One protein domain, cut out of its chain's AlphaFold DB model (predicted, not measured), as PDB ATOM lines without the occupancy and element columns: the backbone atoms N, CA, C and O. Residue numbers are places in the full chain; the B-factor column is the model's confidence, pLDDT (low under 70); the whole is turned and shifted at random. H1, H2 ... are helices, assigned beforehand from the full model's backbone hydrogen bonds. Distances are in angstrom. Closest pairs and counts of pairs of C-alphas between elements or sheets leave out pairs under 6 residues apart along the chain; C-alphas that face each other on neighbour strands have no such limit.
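What this domain is: This is residues 155 to 269 of the 380 residues of an uncharacterized protein of Planctomycetaceae bacterium SCGC AG-212-D15 (UniProt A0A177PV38). Four nearly aligned helices, H1, H2, H3 and H5, lie side by side in an elongated bundle, with short H4 across one end. Unnamed residues 223 to 240 run back outside the bundle to H4. The printed part, 115 residues with five named helices in order H1 to H5, is all helix and compact: radius of gyration of the C-alphas 14.1 A, spans 44 by 27 by 19 A.

Where its parts are: H1, residues 155 to 169, begins at C-alpha 155 (-39.859, 31.563, 27.206). H2, residues 175 to 195, measures 30.5 A; H3, residues 202 to 222, 30.4 A. H4 is residues 241 to 249; H5, residues 251 to 264, ends at C-alpha 264 (-56.932, 44.013, 29.140).

How they stand to each other: H1 and H2 form a hairpin, closest C-alphas Glu 163 and Ala 181, 5.3 A. H2 and H3 form another, Ala 186 and Arg 212, 5.2 A. H5 touches H1, Asn 164 and Gly 261, 5.1 A. H4 is near H1. Every helix has its O i to N i+4 pairs within hydrogen-bond range.

The domain as a whole: The printed part has no cut. H3 to H4 is a long link; residues 226 to 235 have pLDDT under 70.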
ATOM      1  N   PRO A 155     -38.651  32.232  27.669       94.06
ATOM      2  CA  PRO A 155     -39.859  31.563  27.206       94.06
ATOM      3  C   PRO A 155     -41.118  32.075  27.913       94.06
ATOM      4  O   PRO A 155     -42.154  32.204  27.263       94.06
ATOM      5  N   LEU A 156     -41.031  32.437  29.200       95.69
ATOM      6  CA  LEU A 156     -42.169  32.978  29.945       95.69
ATOM      7  C   LEU A 156     -42.509  34.383  29.457       95.69
ATOM      8  O   LEU A 156     -43.669  34.651  29.173       95.69
ATOM      9  N   VAL A 157     -41.528  35.281  29.315       96.88
ATOM     10  CA  VAL A 157     -41.801  36.648  28.824       96.88
ATOM     11  C   VAL A 157     -42.394  36.607  27.417       96.88
ATOM     12  O   VAL A 157     -43.386  37.285  27.159       96.88
ATOM     13  N   ALA A 158     -41.840  35.778  26.528       95.94
ATOM     14  CA  ALA A 158     -42.352  35.623  25.172       95.94
ATOM     15  C   ALA A 158     -43.779  35.044  25.148       95.94
ATOM     16  O   ALA A 158     -44.606  35.495  24.351       95.94
ATOM     17  N   SER A 159     -44.081  34.070  26.016       96.25
ATOM     18  CA  SER A 159     -45.428  33.499  26.143       96.25
ATOM     19  C   SER A 159     -46.422  34.520  26.703       96.25
ATOM     20  O   SER A 159     -47.423  34.824  26.059       96.25
ATOM     21  N   LEU A 160     -46.090  35.172  27.822       97.00
ATOM     22  CA  LEU A 160     -46.913  36.226  28.418       97.00
ATOM     23  C   LEU A 160     -47.174  37.373  27.438       97.00
ATOM     24  O   LEU A 160     -48.284  37.897  27.388       97.00
ATOM     25  N   MET A 161     -46.173  37.770  26.648       97.81
ATOM     26  CA  MET A 161     -46.336  38.798  25.621       97.81
ATOM     27  C   MET A 161     -47.320  38.350  24.535       97.81
ATOM     28  O   MET A 161     -48.201  39.117  24.151       97.81
ATOM     29  N   ARG A 162     -47.219  37.101  24.071       97.44
ATOM     30  CA  ARG A 162     -48.142  36.527  23.085       97.44
ATOM     31  C   ARG A 162     -49.581  36.497  23.598       97.44
ATOM     32  O   ARG A 162     -50.476  36.939  22.885       97.44
ATOM     33  N   GLU A 163     -49.794  36.029  24.824       97.69
ATOM     34  CA  GLU A 163     -51.133  35.955  25.420       97.69
ATOM     35  C   GLU A 163     -51.708  37.352  25.707       97.69
ATOM     36  O   GLU A 163     -52.896  37.589  25.501       97.69
ATOM     37  N   ASN A 164     -50.868  38.327  26.073       97.56
ATOM     38  CA  ASN A 164     -51.285  39.730  26.140       97.56
ATOM     39  C   ASN A 164     -51.762  40.253  24.784       97.56
ATOM     40  O   ASN A 164     -52.811  40.883  24.713       97.56
ATOM     41  N   LEU A 165     -51.029  39.985  23.702       97.44
ATOM     42  CA  LEU A 165     -51.461  40.389  22.362       97.44
ATOM     43  C   LEU A 165     -52.772  39.712  21.968       97.44
ATOM     44  O   LEU A 165     -53.646  40.388  21.434       97.44
ATOM     45  N   ALA A 166     -52.943  38.428  22.300       96.69
ATOM     46  CA  ALA A 166     -54.196  37.715  22.081       96.69
ATOM     47  C   ALA A 166     -55.367  38.390  22.817       96.69
ATOM     48  O   ALA A 166     -56.401  38.644  22.202       96.69
ATOM     49  N   LEU A 167     -55.183  38.769  24.090       96.38
ATOM     50  CA  LEU A 167     -56.178  39.512  24.876       96.38
ATOM     51  C   LEU A 167     -56.521  40.867  24.259       96.38
ATOM     52  O   LEU A 167     -57.684  41.263  24.236       96.38
ATOM     53  N   VAL A 168     -55.515  41.582  23.756       95.69
ATOM     54  CA  VAL A 168     -55.712  42.887  23.123       95.69
ATOM     55  C   VAL A 168     -56.531  42.758  21.837       95.69
ATOM     56  O   VAL A 168     -57.393  43.600  21.588       95.69
ATOM     57  N   THR A 169     -56.285  41.714  21.042       95.12
ATOM     58  CA  THR A 169     -56.955  41.484  19.753       95.12
ATOM     59  C   THR A 169     -58.270  40.714  19.850       95.12
ATOM     60  O   THR A 169     -58.980  40.635  18.851       95.12
ATOM     61  N   ALA A 170     -58.586  40.133  21.010       95.56
ATOM     62  CA  ALA A 170     -59.784  39.320  21.200       95.56
ATOM     63  C   ALA A 170     -61.052  40.121  20.884       95.56
ATOM     64  O   ALA A 170     -61.161  41.305  21.220       95.56
ATOM     65  N   ASP A 171     -62.024  39.481  20.247       92.75
ATOM     66  CA  ASP A 171     -63.302  40.134  19.990       92.75
ATOM     67  C   ASP A 171     -64.027  40.401  21.324       92.75
ATOM     68  O   ASP A 171     -64.019  39.571  22.238       92.75
ATOM     69  N   LYS A 172     -64.666  41.571  21.449       92.69
ATOM     70  CA  LYS A 172     -65.457  41.908  22.643       92.69
ATOM     71  C   LYS A 172     -66.601  40.906  22.831       92.69
ATOM     72  O   LYS A 172     -66.924  40.563  23.968       92.69
ATOM     73  N   ASP A 173     -67.133  40.390  21.722       94.00
ATOM     74  CA  ASP A 173     -68.269  39.471  21.690       94.00
ATOM     75  C   ASP A 173     -67.850  38.012  21.971       94.00
ATOM     76  O   ASP A 173     -68.693  37.116  21.954       94.00
ATOM     77  N   LYS A 174     -66.560  37.774  22.265       94.50
ATOM     78  CA  LYS A 174     -65.973  36.452  22.526       94.50
ATOM     79  C   LYS A 174     -65.206  36.391  23.854       94.50
ATOM     80  O   LYS A 174     -63.970  36.308  23.879       94.50
ATOM     81  N   PRO A 175     -65.900  36.457  25.004       94.56
ATOM     82  CA  PRO A 175     -65.266  36.334  26.319       94.56
ATOM     83  C   PRO A 175     -64.491  35.017  26.503       94.56
ATOM     84  O   PRO A 175     -63.532  34.980  27.274       94.56
ATOM     85  N   GLU A 176     -64.833  33.958  25.768       94.00
ATOM     86  CA  GLU A 176     -64.128  32.677  25.756       94.00
ATOM     87  C   GLU A 176     -62.695  32.773  25.209       94.00
ATOM     88  O   GLU A 176     -61.794  32.129  25.750       94.00
ATOM     89  N   GLU A 177     -62.440  33.618  24.202       94.81
ATOM     90  CA  GLU A 177     -61.083  33.854  23.690       94.81
ATOM     91  C   GLU A 177     -60.228  34.562  24.754       94.81
ATOM     92  O   GLU A 177     -59.072  34.192  24.982       94.81
ATOM     93  N   ARG A 178     -60.827  35.515  25.484       95.50
ATOM     94  CA  ARG A 178     -60.172  36.213  26.604       95.50
ATOM     95  C   ARG A 178     -59.886  35.270  27.773       95.50
ATOM     96  O   ARG A 178     -58.781  35.265  28.315       95.50
ATOM     97  N   ALA A 179     -60.864  34.445  28.142       95.12
ATOM     98  CA  ALA A 179     -60.714  33.435  29.181       95.12
ATOM     99  C   ALA A 179     -59.611  32.426  28.827       95.12
ATOM    100  O   ALA A 179     -58.779  32.104  29.674       95.12
ATOM    101  N   LYS A 180     -59.539  31.985  27.565       94.31
ATOM    102  CA  LYS A 180     -58.492  31.075  27.085       94.31
ATOM    103  C   LYS A 180     -57.089  31.666  27.249       94.31
ATOM    104  O   LYS A 180     -56.212  30.986  27.779       94.31
ATOM    105  N   ALA A 181     -56.886  32.923  26.859       95.88
ATOM    106  CA  ALA A 181     -55.587  33.578  27.003       95.88
ATOM    107  C   ALA A 181     -55.183  33.753  28.482       95.88
ATOM    108  O   ALA A 181     -54.044  33.472  28.859       95.88
ATOM    109  N   LEU A 182     -56.122  34.121  29.366       96.31
ATOM    110  CA  LEU A 182     -55.856  34.144  30.812       96.31
ATOM    111  C   LEU A 182     -55.534  32.750  31.371       96.31
ATOM    112  O   LEU A 182     -54.659  32.623  32.226       96.31
ATOM    113  N   ALA A 183     -56.208  31.701  30.896       94.56
ATOM    114  CA  ALA A 183     -55.928  30.331  31.315       94.56
ATOM    115  C   ALA A 183     -54.509  29.891  30.918       94.56
ATOM    116  O   ALA A 183     -53.832  29.246  31.719       94.56
ATOM    117  N   HIS A 184     -54.029  30.280  29.732       94.81
ATOM    118  CA  HIS A 184     -52.640  30.051  29.326       94.81
ATOM    119  C   HIS A 184     -51.647  30.803  30.221       94.81
ATOM    120  O   HIS A 184     -50.705  30.192  30.717       94.81
ATOM    121  N   ILE A 185     -51.901  32.083  30.527       96.12
ATOM    122  CA  ILE A 185     -51.065  32.855  31.464       96.12
ATOM    123  C   ILE A 185     -50.986  32.153  32.829       96.12
ATOM    124  O   ILE A 185     -49.902  32.005  33.391       96.12
ATOM    125  N   ALA A 186     -52.120  31.699  33.374       95.88
ATOM    126  CA  ALA A 186     -52.142  30.991  34.654       95.88
ATOM    127  C   ALA A 186     -51.357  29.670  34.604       95.88
ATOM    128  O   ALA A 186     -50.650  29.349  35.562       95.88
ATOM    129  N   ALA A 187     -51.466  28.924  33.501       94.25
ATOM    130  CA  ALA A 187     -50.744  27.673  33.297       94.25
ATOM    131  C   ALA A 187     -49.226  27.892  33.209       94.25
ATOM    132  O   ALA A 187     -48.475  27.174  33.867       94.25
ATOM    133  N   ASP A 188     -48.771  28.909  32.476       95.00
ATOM    134  CA  ASP A 188     -47.346  29.234  32.362       95.00
ATOM    135  C   ASP A 188     -46.751  29.645  33.715       95.00
ATOM    136  O   ASP A 188     -45.683  29.167  34.104       95.00
ATOM    137  N   LEU A 189     -47.469  30.472  34.487       95.94
ATOM    138  CA  LEU A 189     -47.051  30.852  35.841       95.94
ATOM    139  C   LEU A 189     -46.979  29.640  36.781       95.94
ATOM    140  O   LEU A 189     -46.075  29.562  37.613       95.94
ATOM    141  N   ASP A 190     -47.906  28.690  36.659       95.00
ATOM    142  CA  ASP A 190     -47.903  27.453  37.442       95.00
ATOM    143  C   ASP A 190     -46.716  26.541  37.100       95.00
ATOM    144  O   ASP A 190     -46.051  26.033  38.006       95.00
ATOM    145  N   VAL A 191     -46.420  26.369  35.807       93.62
ATOM    146  CA  VAL A 191     -45.264  25.593  35.329       93.62
ATOM    147  C   VAL A 191     -43.967  26.174  35.885       93.62
ATOM    148  O   VAL A 191     -43.162  25.437  36.454       93.62
ATOM    149  N   GLU A 192     -43.785  27.491  35.788       95.56
ATOM    150  CA  GLU A 192     -42.580  28.163  36.284       95.56
ATOM    151  C   GLU A 192     -42.492  28.111  37.812       95.56
ATOM    152  O   GLU A 192     -41.422  27.857  38.355       95.56
ATOM    153  N   THR A 193     -43.615  28.254  38.522       95.88
ATOM    154  CA  THR A 193     -43.643  28.126  39.988       95.88
ATOM    155  C   THR A 193     -43.226  26.722  40.436       95.88
ATOM    156  O   THR A 193     -42.437  26.591  41.369       95.88
ATOM    157  N   ARG A 194     -43.711  25.665  39.765       95.25
ATOM    158  CA  ARG A 194     -43.364  24.265  40.079       95.25
ATOM    159  C   ARG A 194     -41.921  23.899  39.736       95.25
ATOM    160  O   ARG A 194     -41.387  22.964  40.324       95.25
ATOM    161  N   ALA A 195     -41.299  24.609  38.798       94.19
ATOM    162  CA  ALA A 195     -39.912  24.375  38.413       94.19
ATOM    163  C   ALA A 195     -38.897  24.921  39.439       94.19
ATOM    164  O   ALA A 195     -37.729  24.529  39.399       94.19
ATOM    165  N   LEU A 196     -39.309  25.823  40.340       95.00
ATOM    166  CA  LEU A 196     -38.425  26.489  41.301       95.00
ATOM    167  C   LEU A 196     -38.185  25.663  42.574       95.00
ATOM    168  O   LEU A 196     -39.080  25.002  43.094       95.00
ATOM    169  N   ASP A 197     -36.967  25.759  43.114       95.25
ATOM    170  CA  ASP A 197     -36.586  25.163  44.400       95.25
ATOM    171  C   ASP A 197     -37.119  26.026  45.568       95.25
ATOM    172  O   ASP A 197     -36.632  27.150  45.767       95.25
ATOM    173  N   PRO A 198     -38.080  25.533  46.374       95.06
ATOM    174  CA  PRO A 198     -38.700  26.317  47.441       95.06
ATOM    175  C   PRO A 198     -37.728  26.729  48.547       95.06
ATOM    176  O   PRO A 198     -37.952  27.751  49.193       95.06
ATOM    177  N   ALA A 199     -36.633  25.989  48.748       94.94
ATOM    178  CA  ALA A 199     -35.643  26.321  49.769       94.94
ATOM    179  C   ALA A 199     -34.772  27.528  49.385       94.94
ATOM    180  O   ALA A 199     -34.167  28.151  50.257       94.94
ATOM    181  N   LYS A 200     -34.682  27.851  48.089       96.06
ATOM    182  CA  LYS A 200     -33.790  28.899  47.568       96.06
ATOM    183  C   LYS A 200     -34.536  30.100  47.010       96.06
ATOM    184  O   LYS A 200     -33.998  31.201  47.023       96.06
ATOM    185  N   GLU A 201     -35.753  29.890  46.512       97.06
ATOM    186  CA  GLU A 201     -36.452  30.862  45.668       97.06
ATOM    187  C   GLU A 201     -37.842  31.240  46.195       97.06
ATOM    188  O   GLU A 201     -38.750  31.551  45.422       97.06
ATOM    189  N   ALA A 202     -38.006  31.250  47.523       96.81
ATOM    190  CA  ALA A 202     -39.270  31.551  48.198       96.81
ATOM    191  C   ALA A 202     -39.909  32.878  47.741       96.81
ATOM    192  O   ALA A 202     -41.110  32.921  47.477       96.81
ATOM    193  N   ASP A 203     -39.113  33.938  47.570       97.38
ATOM    194  CA  ASP A 203     -39.609  35.250  47.127       97.38
ATOM    195  C   ASP A 203     -40.202  35.210  45.711       97.38
ATOM    196  O   ASP A 203     -41.241  35.816  45.439       97.38
ATOM    197  N   LEU A 204     -39.541  34.496  44.793       96.75
ATOM    198  CA  LEU A 204     -39.984  34.382  43.405       96.75
ATOM    199  C   LEU A 204     -41.235  33.501  43.307       96.75
ATOM    200  O   LEU A 204     -42.182  33.860  42.611       96.75
ATOM    201  N   ILE A 205     -41.270  32.400  44.062       97.19
ATOM    202  CA  ILE A 205     -42.447  31.531  44.191       97.19
ATOM    203  C   ILE A 205     -43.639  32.316  44.744       97.19
ATOM    204  O   ILE A 205     -44.746  32.199  44.213       97.19
ATOM    205  N   GLY A 206     -43.419  33.145  45.769       97.44
ATOM    206  CA  GLY A 206     -44.447  34.008  46.348       97.44
ATOM    207  C   GLY A 206     -45.038  34.969  45.317       97.44
ATOM    208  O   GLY A 206     -46.259  35.041  45.173       97.44
ATOM    209  N   LEU A 207     -44.183  35.641  44.537       97.69
ATOM    210  CA  LEU A 207     -44.627  36.537  43.467       97.69
ATOM    211  C   LEU A 207     -45.425  35.800  42.385       97.69
ATOM    212  O   LEU A 207     -46.535  36.219  42.061       97.69
ATOM    213  N   LEU A 208     -44.879  34.725  41.808       97.00
ATOM    214  CA  LEU A 208     -45.545  34.003  40.716       97.00
ATOM    215  C   LEU A 208     -46.883  33.409  41.177       97.00
ATOM    216  O   LEU A 208     -47.872  33.476  40.447       97.00
ATOM    217  N   SER A 209     -46.950  32.927  42.423       96.50
ATOM    218  CA  SER A 209     -48.194  32.452  43.036       96.50
ATOM    219  C   SER A 209     -49.227  33.570  43.182       96.50
ATOM    220  O   SER A 209     -50.388  33.368  42.833       96.50
ATOM    221  N   GLN A 210     -48.818  34.755  43.647       98.06
ATOM    222  CA  GLN A 210     -49.698  35.921  43.755       98.06
ATOM    223  C   GLN A 210     -50.248  36.337  42.383       98.06
ATOM    224  O   GLN A 210     -51.454  36.545  42.241       98.06
ATOM    225  N   LEU A 211     -49.382  36.425  41.371       97.62
ATOM    226  CA  LEU A 211     -49.769  36.755  39.999       97.62
ATOM    227  C   LEU A 211     -50.758  35.722  39.432       97.62
ATOM    228  O   LEU A 211     -51.792  36.093  38.878       97.62
ATOM    229  N   ARG A 212     -50.506  34.426  39.647       97.00
ATOM    230  CA  ARG A 212     -51.413  33.342  39.237       97.00
ATOM    231  C   ARG A 212     -52.787  33.447  39.906       97.00
ATOM    232  O   ARG A 212     -53.802  33.214  39.248       97.00
ATOM    233  N   THR A 213     -52.841  33.816  41.187       97.19
ATOM    234  CA  THR A 213     -54.111  34.040  41.897       97.19
ATOM    235  C   THR A 213     -54.909  35.173  41.252       97.19
ATOM    236  O   THR A 213     -56.081  34.980  40.942       97.19
ATOM    237  N   GLN A 214     -54.277  36.309  40.935       97.69
ATOM    238  CA  GLN A 214     -54.951  37.436  40.266       97.69
ATOM    239  C   GLN A 214     -55.527  37.060  38.892       97.69
ATOM    240  O   GLN A 214     -56.620  37.503  38.518       97.69
ATOM    241  N   VAL A 215     -54.793  36.240  38.133       97.06
ATOM    242  CA  VAL A 215     -55.238  35.738  36.827       97.06
ATOM    243  C   VAL A 215     -56.429  34.799  36.996       97.06
ATOM    244  O   VAL A 215     -57.440  34.990  36.326       97.06
ATOM    245  N   THR A 216     -56.358  33.850  37.934       95.38
ATOM    246  CA  THR A 216     -57.452  32.906  38.226       95.38
ATOM    247  C   THR A 216     -58.722  33.625  38.690       95.38
ATOM    248  O   THR A 216     -59.811  33.321  38.212       95.38
ATOM    249  N   GLU A 217     -58.602  34.629  39.561       96.06
ATOM    250  CA  GLU A 217     -59.741  35.452  39.992       96.06
ATOM    251  C   GLU A 217     -60.382  36.216  38.826       96.06
ATOM    252  O   GLU A 217     -61.600  36.399  38.781       96.06
ATOM    253  N   SER A 218     -59.569  36.691  37.881       95.50
ATOM    254  CA  SER A 218     -60.065  37.387  36.690       95.50
ATOM    255  C   SER A 218     -60.705  36.414  35.698       95.50
ATOM    256  O   SER A 218     -61.744  36.731  35.126       95.50
ATOM    257  N   LEU A 219     -60.144  35.210  35.562       95.19
ATOM    258  CA  LEU A 219     -60.701  34.118  34.768       95.19
ATOM    259  C   LEU A 219     -62.084  33.696  35.287       95.19
ATOM    260  O   LEU A 219     -63.025  33.621  34.504       95.19
ATOM    261  N   GLN A 220     -62.236  33.512  36.603       94.69
ATOM    262  CA  GLN A 220     -63.509  33.133  37.228       94.69
ATOM    263  C   GLN A 220     -64.623  34.164  36.981       94.69
ATOM    264  O   GLN A 220     -65.795  33.804  36.885       94.69
ATOM    265  N   LYS A 221     -64.265  35.449  36.857       94.81
ATOM    266  CA  LYS A 221     -65.214  36.527  36.534       94.81
ATOM    267  C   LYS A 221     -65.644  36.525  35.067       94.81
ATOM    268  O   LYS A 221     -66.759  36.941  34.783       94.81
ATOM    269  N   LEU A 222     -64.771  36.091  34.154       92.81
ATOM    270  CA  LEU A 222     -65.045  36.062  32.713       92.81
ATOM    271  C   LEU A 222     -65.776  34.790  32.272       92.81
ATOM    272  O   LEU A 222     -66.615  34.854  31.381       92.81
ATOM    273  N   ALA A 223     -65.478  33.652  32.899       90.38
ATOM    274  CA  ALA A 223     -66.083  32.361  32.589       90.38
ATOM    275  C   ALA A 223     -66.335  31.573  33.892       90.38
ATOM    276  O   ALA A 223     -65.428  30.896  34.383       90.38
ATOM    277  N   PRO A 224     -67.553  31.640  34.471       78.50
ATOM    278  CA  PRO A 224     -67.879  30.987  35.744       78.50
ATOM    279  C   PRO A 224     -67.749  29.457  35.721       78.50
ATOM    280  O   PRO A 224     -67.603  28.844  36.777       78.50
ATOM    281  N   GLN A 225     -67.800  28.842  34.536       71.38
ATOM    282  CA  GLN A 225     -67.568  27.414  34.320       71.38
ATOM    283  C   GLN A 225     -66.582  27.228  33.162       71.38
ATOM    284  O   GLN A 225     -66.984  27.209  32.001       71.38
ATOM    285  N   PRO A 226     -65.270  27.154  33.435       61.25
ATOM    286  CA  PRO A 226     -64.315  26.765  32.416       61.25
ATOM    287  C   PRO A 226     -64.457  25.256  32.184       61.25
ATOM    288  O   PRO A 226     -63.868  24.455  32.907       61.25
ATOM    289  N   ASP A 227     -65.227  24.864  31.168       61.53
ATOM    290  CA  ASP A 227     -65.470  23.453  30.812       61.53
ATOM    291  C   ASP A 227     -64.206  22.686  30.380       61.53
ATOM    292  O   ASP A 227     -64.236  21.475  30.170       61.53
ATOM    293  N   ALA A 228     -63.054  23.350  30.288       58.91
ATOM    294  CA  ALA A 228     -61.797  22.724  29.924       58.91
ATOM    295  C   ALA A 228     -60.711  23.050  30.949       58.91
ATOM    296  O   ALA A 228     -60.157  24.151  30.976       58.91
ATOM    297  N   ARG A 229     -60.334  22.048  31.753       63.28
ATOM    298  CA  ARG A 229     -59.000  22.030  32.361       63.28
ATOM    299  C   ARG A 229     -57.998  22.032  31.202       63.28
ATOM    300  O   ARG A 229     -58.031  21.086  30.413       63.28
ATOM    301  N   PRO A 230     -57.120  23.039  31.065       61.09
ATOM    302  CA  PRO A 230     -56.066  22.972  30.066       61.09
ATOM    303  C   PRO A 230     -55.236  21.713  30.339       61.09
ATOM    304  O   PRO A 230     -54.695  21.533  31.431       61.09
ATOM    305  N   THR A 231     -55.182  20.807  29.364       59.19
ATOM    306  CA  THR A 231     -54.359  19.594  29.396       59.19
ATOM    307  C   THR A 231     -52.888  19.986  29.301       59.19
ATOM    308  O   THR A 231     -52.263  19.897  28.248       59.19
ATOM    309  N   ALA A 232     -52.323  20.465  30.408       55.47
ATOM    310  CA  ALA A 232     -50.905  20.755  30.518       55.47
ATOM    311  C   ALA A 232     -50.137  19.443  30.743       55.47
ATOM    312  O   ALA A 232     -49.823  19.066  31.869       55.47
ATOM    313  N   ALA A 233     -49.836  18.739  29.651       52.53
ATOM    314  CA  ALA A 233     -48.978  17.553  29.632       52.53
ATOM    315  C   ALA A 233     -47.475  17.908  29.619       52.53
ATOM    316  O   ALA A 233     -46.686  17.228  28.971       52.53
ATOM    317  N   ASN A 234     -47.071  18.971  30.320       61.47
ATOM    318  CA  ASN A 234     -45.661  19.320  30.485       61.47
ATOM    319  C   ASN A 234     -45.230  19.045  31.925       61.47
ATOM    320  O   ASN A 234     -45.574  19.777  32.856       61.47
ATOM    321  N   THR A 235     -44.458  17.978  32.109       57.00
ATOM    322  CA  THR A 235     -43.634  17.784  33.302       57.00
ATOM    323  C   THR A 235     -42.583  18.887  33.327       57.00
ATOM    324  O   THR A 235     -41.672  18.910  32.502       57.00
ATOM    325  N   ALA A 236     -42.731  19.835  34.253       70.06
ATOM    326  CA  ALA A 236     -41.757  20.897  34.447       70.06
ATOM    327  C   ALA A 236     -40.425  20.278  34.895       70.06
ATOM    328  O   ALA A 236     -40.336  19.696  35.979       70.06
ATOM    329  N   ALA A 237     -39.397  20.368  34.051       79.38
ATOM    330  CA  ALA A 237     -38.035  20.102  34.489       79.38
ATOM    331  C   ALA A 237     -37.652  21.133  35.561       79.38
ATOM    332  O   ALA A 237     -38.064  22.291  35.479       79.38
ATOM    333  N   VAL A 238     -36.865  20.718  36.558       83.88
ATOM    334  CA  VAL A 238     -36.343  21.634  37.583       83.88
ATOM    335  C   VAL A 238     -35.602  22.774  36.885       83.88
ATOM    336  O   VAL A 238     -34.722  22.524  36.057       83.88
ATOM    337  N   ALA A 239     -35.975  24.013  37.204       88.12
ATOM    338  CA  ALA A 239     -35.367  25.198  36.626       88.12
ATOM    339  C   ALA A 239     -33.871  25.219  36.961       88.12
ATOM    340  O   ALA A 239     -33.474  25.131  38.125       88.12
ATOM    341  N   ASP A 240     -33.029  25.348  35.938       92.06
ATOM    342  CA  ASP A 240     -31.595  25.507  36.151       92.06
ATOM    343  C   ASP A 240     -31.258  26.912  36.698       92.06
ATOM    344  O   ASP A 240     -32.073  27.841  36.710       92.06
ATOM    345  N   ALA A 241     -30.018  27.096  37.160       93.50
ATOM    346  CA  ALA A 241     -29.571  28.372  37.727       93.50
ATOM    347  C   ALA A 241     -29.669  29.544  36.728       93.50
ATOM    348  O   ALA A 241     -29.848  30.698  37.132       93.50
ATOM    349  N   ARG A 242     -29.565  29.262  35.423       92.00
ATOM    350  CA  ARG A 242     -29.695  30.267  34.366       92.00
ATOM    351  C   ARG A 242     -31.142  30.751  34.275       92.00
ATOM    352  O   ARG A 242     -31.359  31.963  34.247       92.00
ATOM    353  N   ARG A 243     -32.115  29.837  34.291       94.25
ATOM    354  CA  ARG A 243     -33.548  30.148  34.280       94.25
ATOM    355  C   ARG A 243     -33.946  30.980  35.494       94.25
ATOM    356  O   ARG A 243     -34.581  32.018  35.336       94.25
ATOM    357  N   VAL A 244     -33.490  30.595  36.686       95.50
ATOM    358  CA  VAL A 244     -33.738  31.353  37.925       95.50
ATOM    359  C   VAL A 244     -33.196  32.782  37.826       95.50
ATOM    360  O   VAL A 244     -33.893  33.739  38.169       95.50
ATOM    361  N   LYS A 245     -31.968  32.961  37.315       94.81
ATOM    362  CA  LYS A 245     -31.384  34.295  37.097       94.81
ATOM    363  C   LYS A 245     -32.229  35.128  36.128       94.81
ATOM    364  O   LYS A 245     -32.426  36.319  36.364       94.81
ATOM    365  N   GLN A 246     -32.738  34.507  35.064       94.31
ATOM    366  CA  GLN A 246     -33.582  35.167  34.070       94.31
ATOM    367  C   GLN A 246     -34.920  35.621  34.667       94.31
ATOM    368  O   GLN A 246     -35.296  36.777  34.496       94.31
ATOM    369  N   LEU A 247     -35.586  34.765  35.450       95.94
ATOM    370  CA  LEU A 247     -36.828  35.114  36.146       95.94
ATOM    371  C   LEU A 247     -36.624  36.242  37.166       95.94
ATOM    372  O   LEU A 247     -37.434  37.163  37.232       95.94
ATOM    373  N   LYS A 248     -35.522  36.214  37.930       96.12
ATOM    374  CA  LYS A 248     -35.174  37.291  38.876       96.12
ATOM    375  C   LYS A 248     -35.000  38.628  38.175       96.12
ATOM    376  O   LYS A 248     -35.534  39.633  38.633       96.12
ATOM    377  N   ARG A 249     -34.273  38.627  37.061       95.50
ATOM    378  CA  ARG A 249     -34.084  39.815  36.232       95.50
ATOM    379  C   ARG A 249     -35.415  40.318  35.669       95.50
ATOM    380  O   ARG A 249     -35.727  41.494  35.780       95.50
ATOM    381  N   ASN A 250     -36.228  39.414  35.132       96.44
ATOM    382  CA  ASN A 250     -37.473  39.755  34.449       96.44
ATOM    383  C   ASN A 250     -38.658  39.950  35.398       96.44
ATOM    384  O   ASN A 250     -39.778  40.143  34.931       96.44
ATOM    385  N   ARG A 251     -38.434  39.940  36.716       97.38
ATOM    386  CA  ARG A 251     -39.464  40.032  37.757       97.38
ATOM    387  C   ARG A 251     -40.470  41.156  37.497       97.38
ATOM    388  O   ARG A 251     -41.675  40.916  37.470       97.38
ATOM    389  N   ASN A 252     -39.970  42.371  37.274       97.00
ATOM    390  CA  ASN A 252     -40.810  43.555  37.074       97.00
ATOM    391  C   ASN A 252     -41.563  43.503  35.738       97.00
ATOM    392  O   ASN A 252     -42.721  43.911  35.661       97.00
ATOM    393  N   LEU A 253     -40.922  42.980  34.689       97.25
ATOM    394  CA  LEU A 253     -41.541  42.835  33.375       97.25
ATOM    395  C   LEU A 253     -42.643  41.766  33.388       97.25
ATOM    396  O   LEU A 253     -43.723  42.010  32.859       97.25
ATOM    397  N   ILE A 254     -42.403  40.622  34.035       97.94
ATOM    398  CA  ILE A 254     -43.391  39.550  34.231       97.94
ATOM    399  C   ILE A 254     -44.609  40.097  34.974       97.94
ATOM    400  O   ILE A 254     -45.735  39.921  34.512       97.94
ATOM    401  N   GLN A 255     -44.393  40.815  36.080       98.12
ATOM    402  CA  GLN A 255     -45.477  41.456  36.821       98.12
ATOM    403  C   GLN A 255     -46.271  42.424  35.934       98.12
ATOM    404  O   GLN A 255     -47.494  42.313  35.858       98.12
ATOM    405  N   ALA A 256     -45.592  43.318  35.205       97.69
ATOM    406  CA  ALA A 256     -46.255  44.266  34.312       97.69
ATOM    407  C   ALA A 256     -47.079  43.565  33.218       97.69
ATOM    408  O   ALA A 256     -48.200  43.989  32.944       97.69
ATOM    409  N   LEU A 257     -46.555  42.489  32.620       98.00
ATOM    410  CA  LEU A 257     -47.251  41.696  31.603       98.00
ATOM    411  C   LEU A 257     -48.490  40.996  32.166       98.00
ATOM    412  O   LEU A 257     -49.539  41.020  31.529       98.00
ATOM    413  N   VAL A 258     -48.406  40.398  33.356       98.19
ATOM    414  CA  VAL A 258     -49.558  39.720  33.968       98.19
ATOM    415  C   VAL A 258     -50.637  40.723  34.377       98.19
ATOM    416  O   VAL A 258     -51.808  40.544  34.040       98.19
ATOM    417  N   GLU A 259     -50.258  41.810  35.052       97.88
ATOM    418  CA  GLU A 259     -51.194  42.870  35.443       97.88
ATOM    419  C   GLU A 259     -51.833  43.541  34.218       97.88
ATOM    420  O   GLU A 259     -53.028  43.855  34.227       97.88
ATOM    421  N   GLY A 260     -51.052  43.730  33.149       97.50
ATOM    422  CA  GLY A 260     -51.524  44.195  31.849       97.50
ATOM    423  C   GLY A 260     -52.585  43.268  31.264       97.50
ATOM    424  O   GLY A 260     -53.669  43.739  30.925       97.50
ATOM    425  N   GLY A 261     -52.330  41.958  31.234       97.69
ATOM    426  CA  GLY A 261     -53.265  40.964  30.699       97.69
ATOM    427  C   GLY A 261     -54.569  40.910  31.492       97.69
ATOM    428  O   GLY A 261     -55.658  40.988  30.924       97.69
ATOM    429  N   VAL A 262     -54.476  40.897  32.823       98.00
ATOM    430  CA  VAL A 262     -55.641  40.963  33.720       98.00
ATOM    431  C   VAL A 262     -56.476  42.225  33.488       98.00
ATOM    432  O   VAL A 262     -57.705  42.178  33.562       98.00
ATOM    433  N   ARG A 263     -55.831  43.368  33.230       97.75
ATOM    434  CA  ARG A 263     -56.523  44.623  32.914       97.75
ATOM    435  C   ARG A 263     -57.186  44.559  31.543       97.75
ATOM    436  O   ARG A 263     -58.364  44.875  31.444       97.75
ATOM    437  N   LEU A 264     -56.454  44.124  30.520       97.19
ATOM    438  CA  LEU A 264     -56.932  44.013  29.140       97.19
ATOM    439  C   LEU A 264     -58.154  43.107  29.017       97.19
ATOM    440  O   LEU A 264     -59.103  43.459  28.327       97.19
ATOM    441  N   ALA A 265     -58.176  41.994  29.749       96.62
ATOM    442  CA  ALA A 265     -59.297  41.062  29.724       96.62
ATOM    443  C   ALA A 265     -60.627  41.689  30.196       96.62
ATOM    444  O   ALA A 265     -61.697  41.214  29.820       96.62
ATOM    445  N   LYS A 266     -60.570  42.766  30.995       96.81
ATOM    446  CA  LYS A 266     -61.737  43.478  31.543       96.81
ATOM    447  C   LYS A 266     -62.249  44.607  30.645       96.81
ATOM    448  O   LYS A 266     -63.281  45.183  30.965       96.81
ATOM    449  N   LEU A 267     -61.514  44.968  29.595       96.62
ATOM    450  CA  LEU A 267     -61.841  46.104  28.738       96.62
ATOM    451  C   LEU A 267     -62.576  45.621  27.490       96.62
ATOM    452  O   LEU A 267     -62.030  44.846  26.706       96.62
ATOM    453  N   ASP A 268     -63.797  46.107  27.291       96.31
ATOM    454  CA  ASP A 268     -64.563  45.831  26.073       96.31
ATOM    455  C   ASP A 268     -64.269  46.874  24.984       96.31
ATOM    456  O   ASP A 268     -64.185  46.537  23.795       96.31
ATOM    457  N   ASP A 269     -64.043  48.129  25.390       96.88
ATOM    458  CA  ASP A 269     -63.713  49.208  24.466       96.88
ATOM    459  C   ASP A 269     -62.334  48.996  23.825       96.88
ATOM    460  O   ASP A 269     -61.334  48.643  24.455       96.88
TER     461      ASP A 269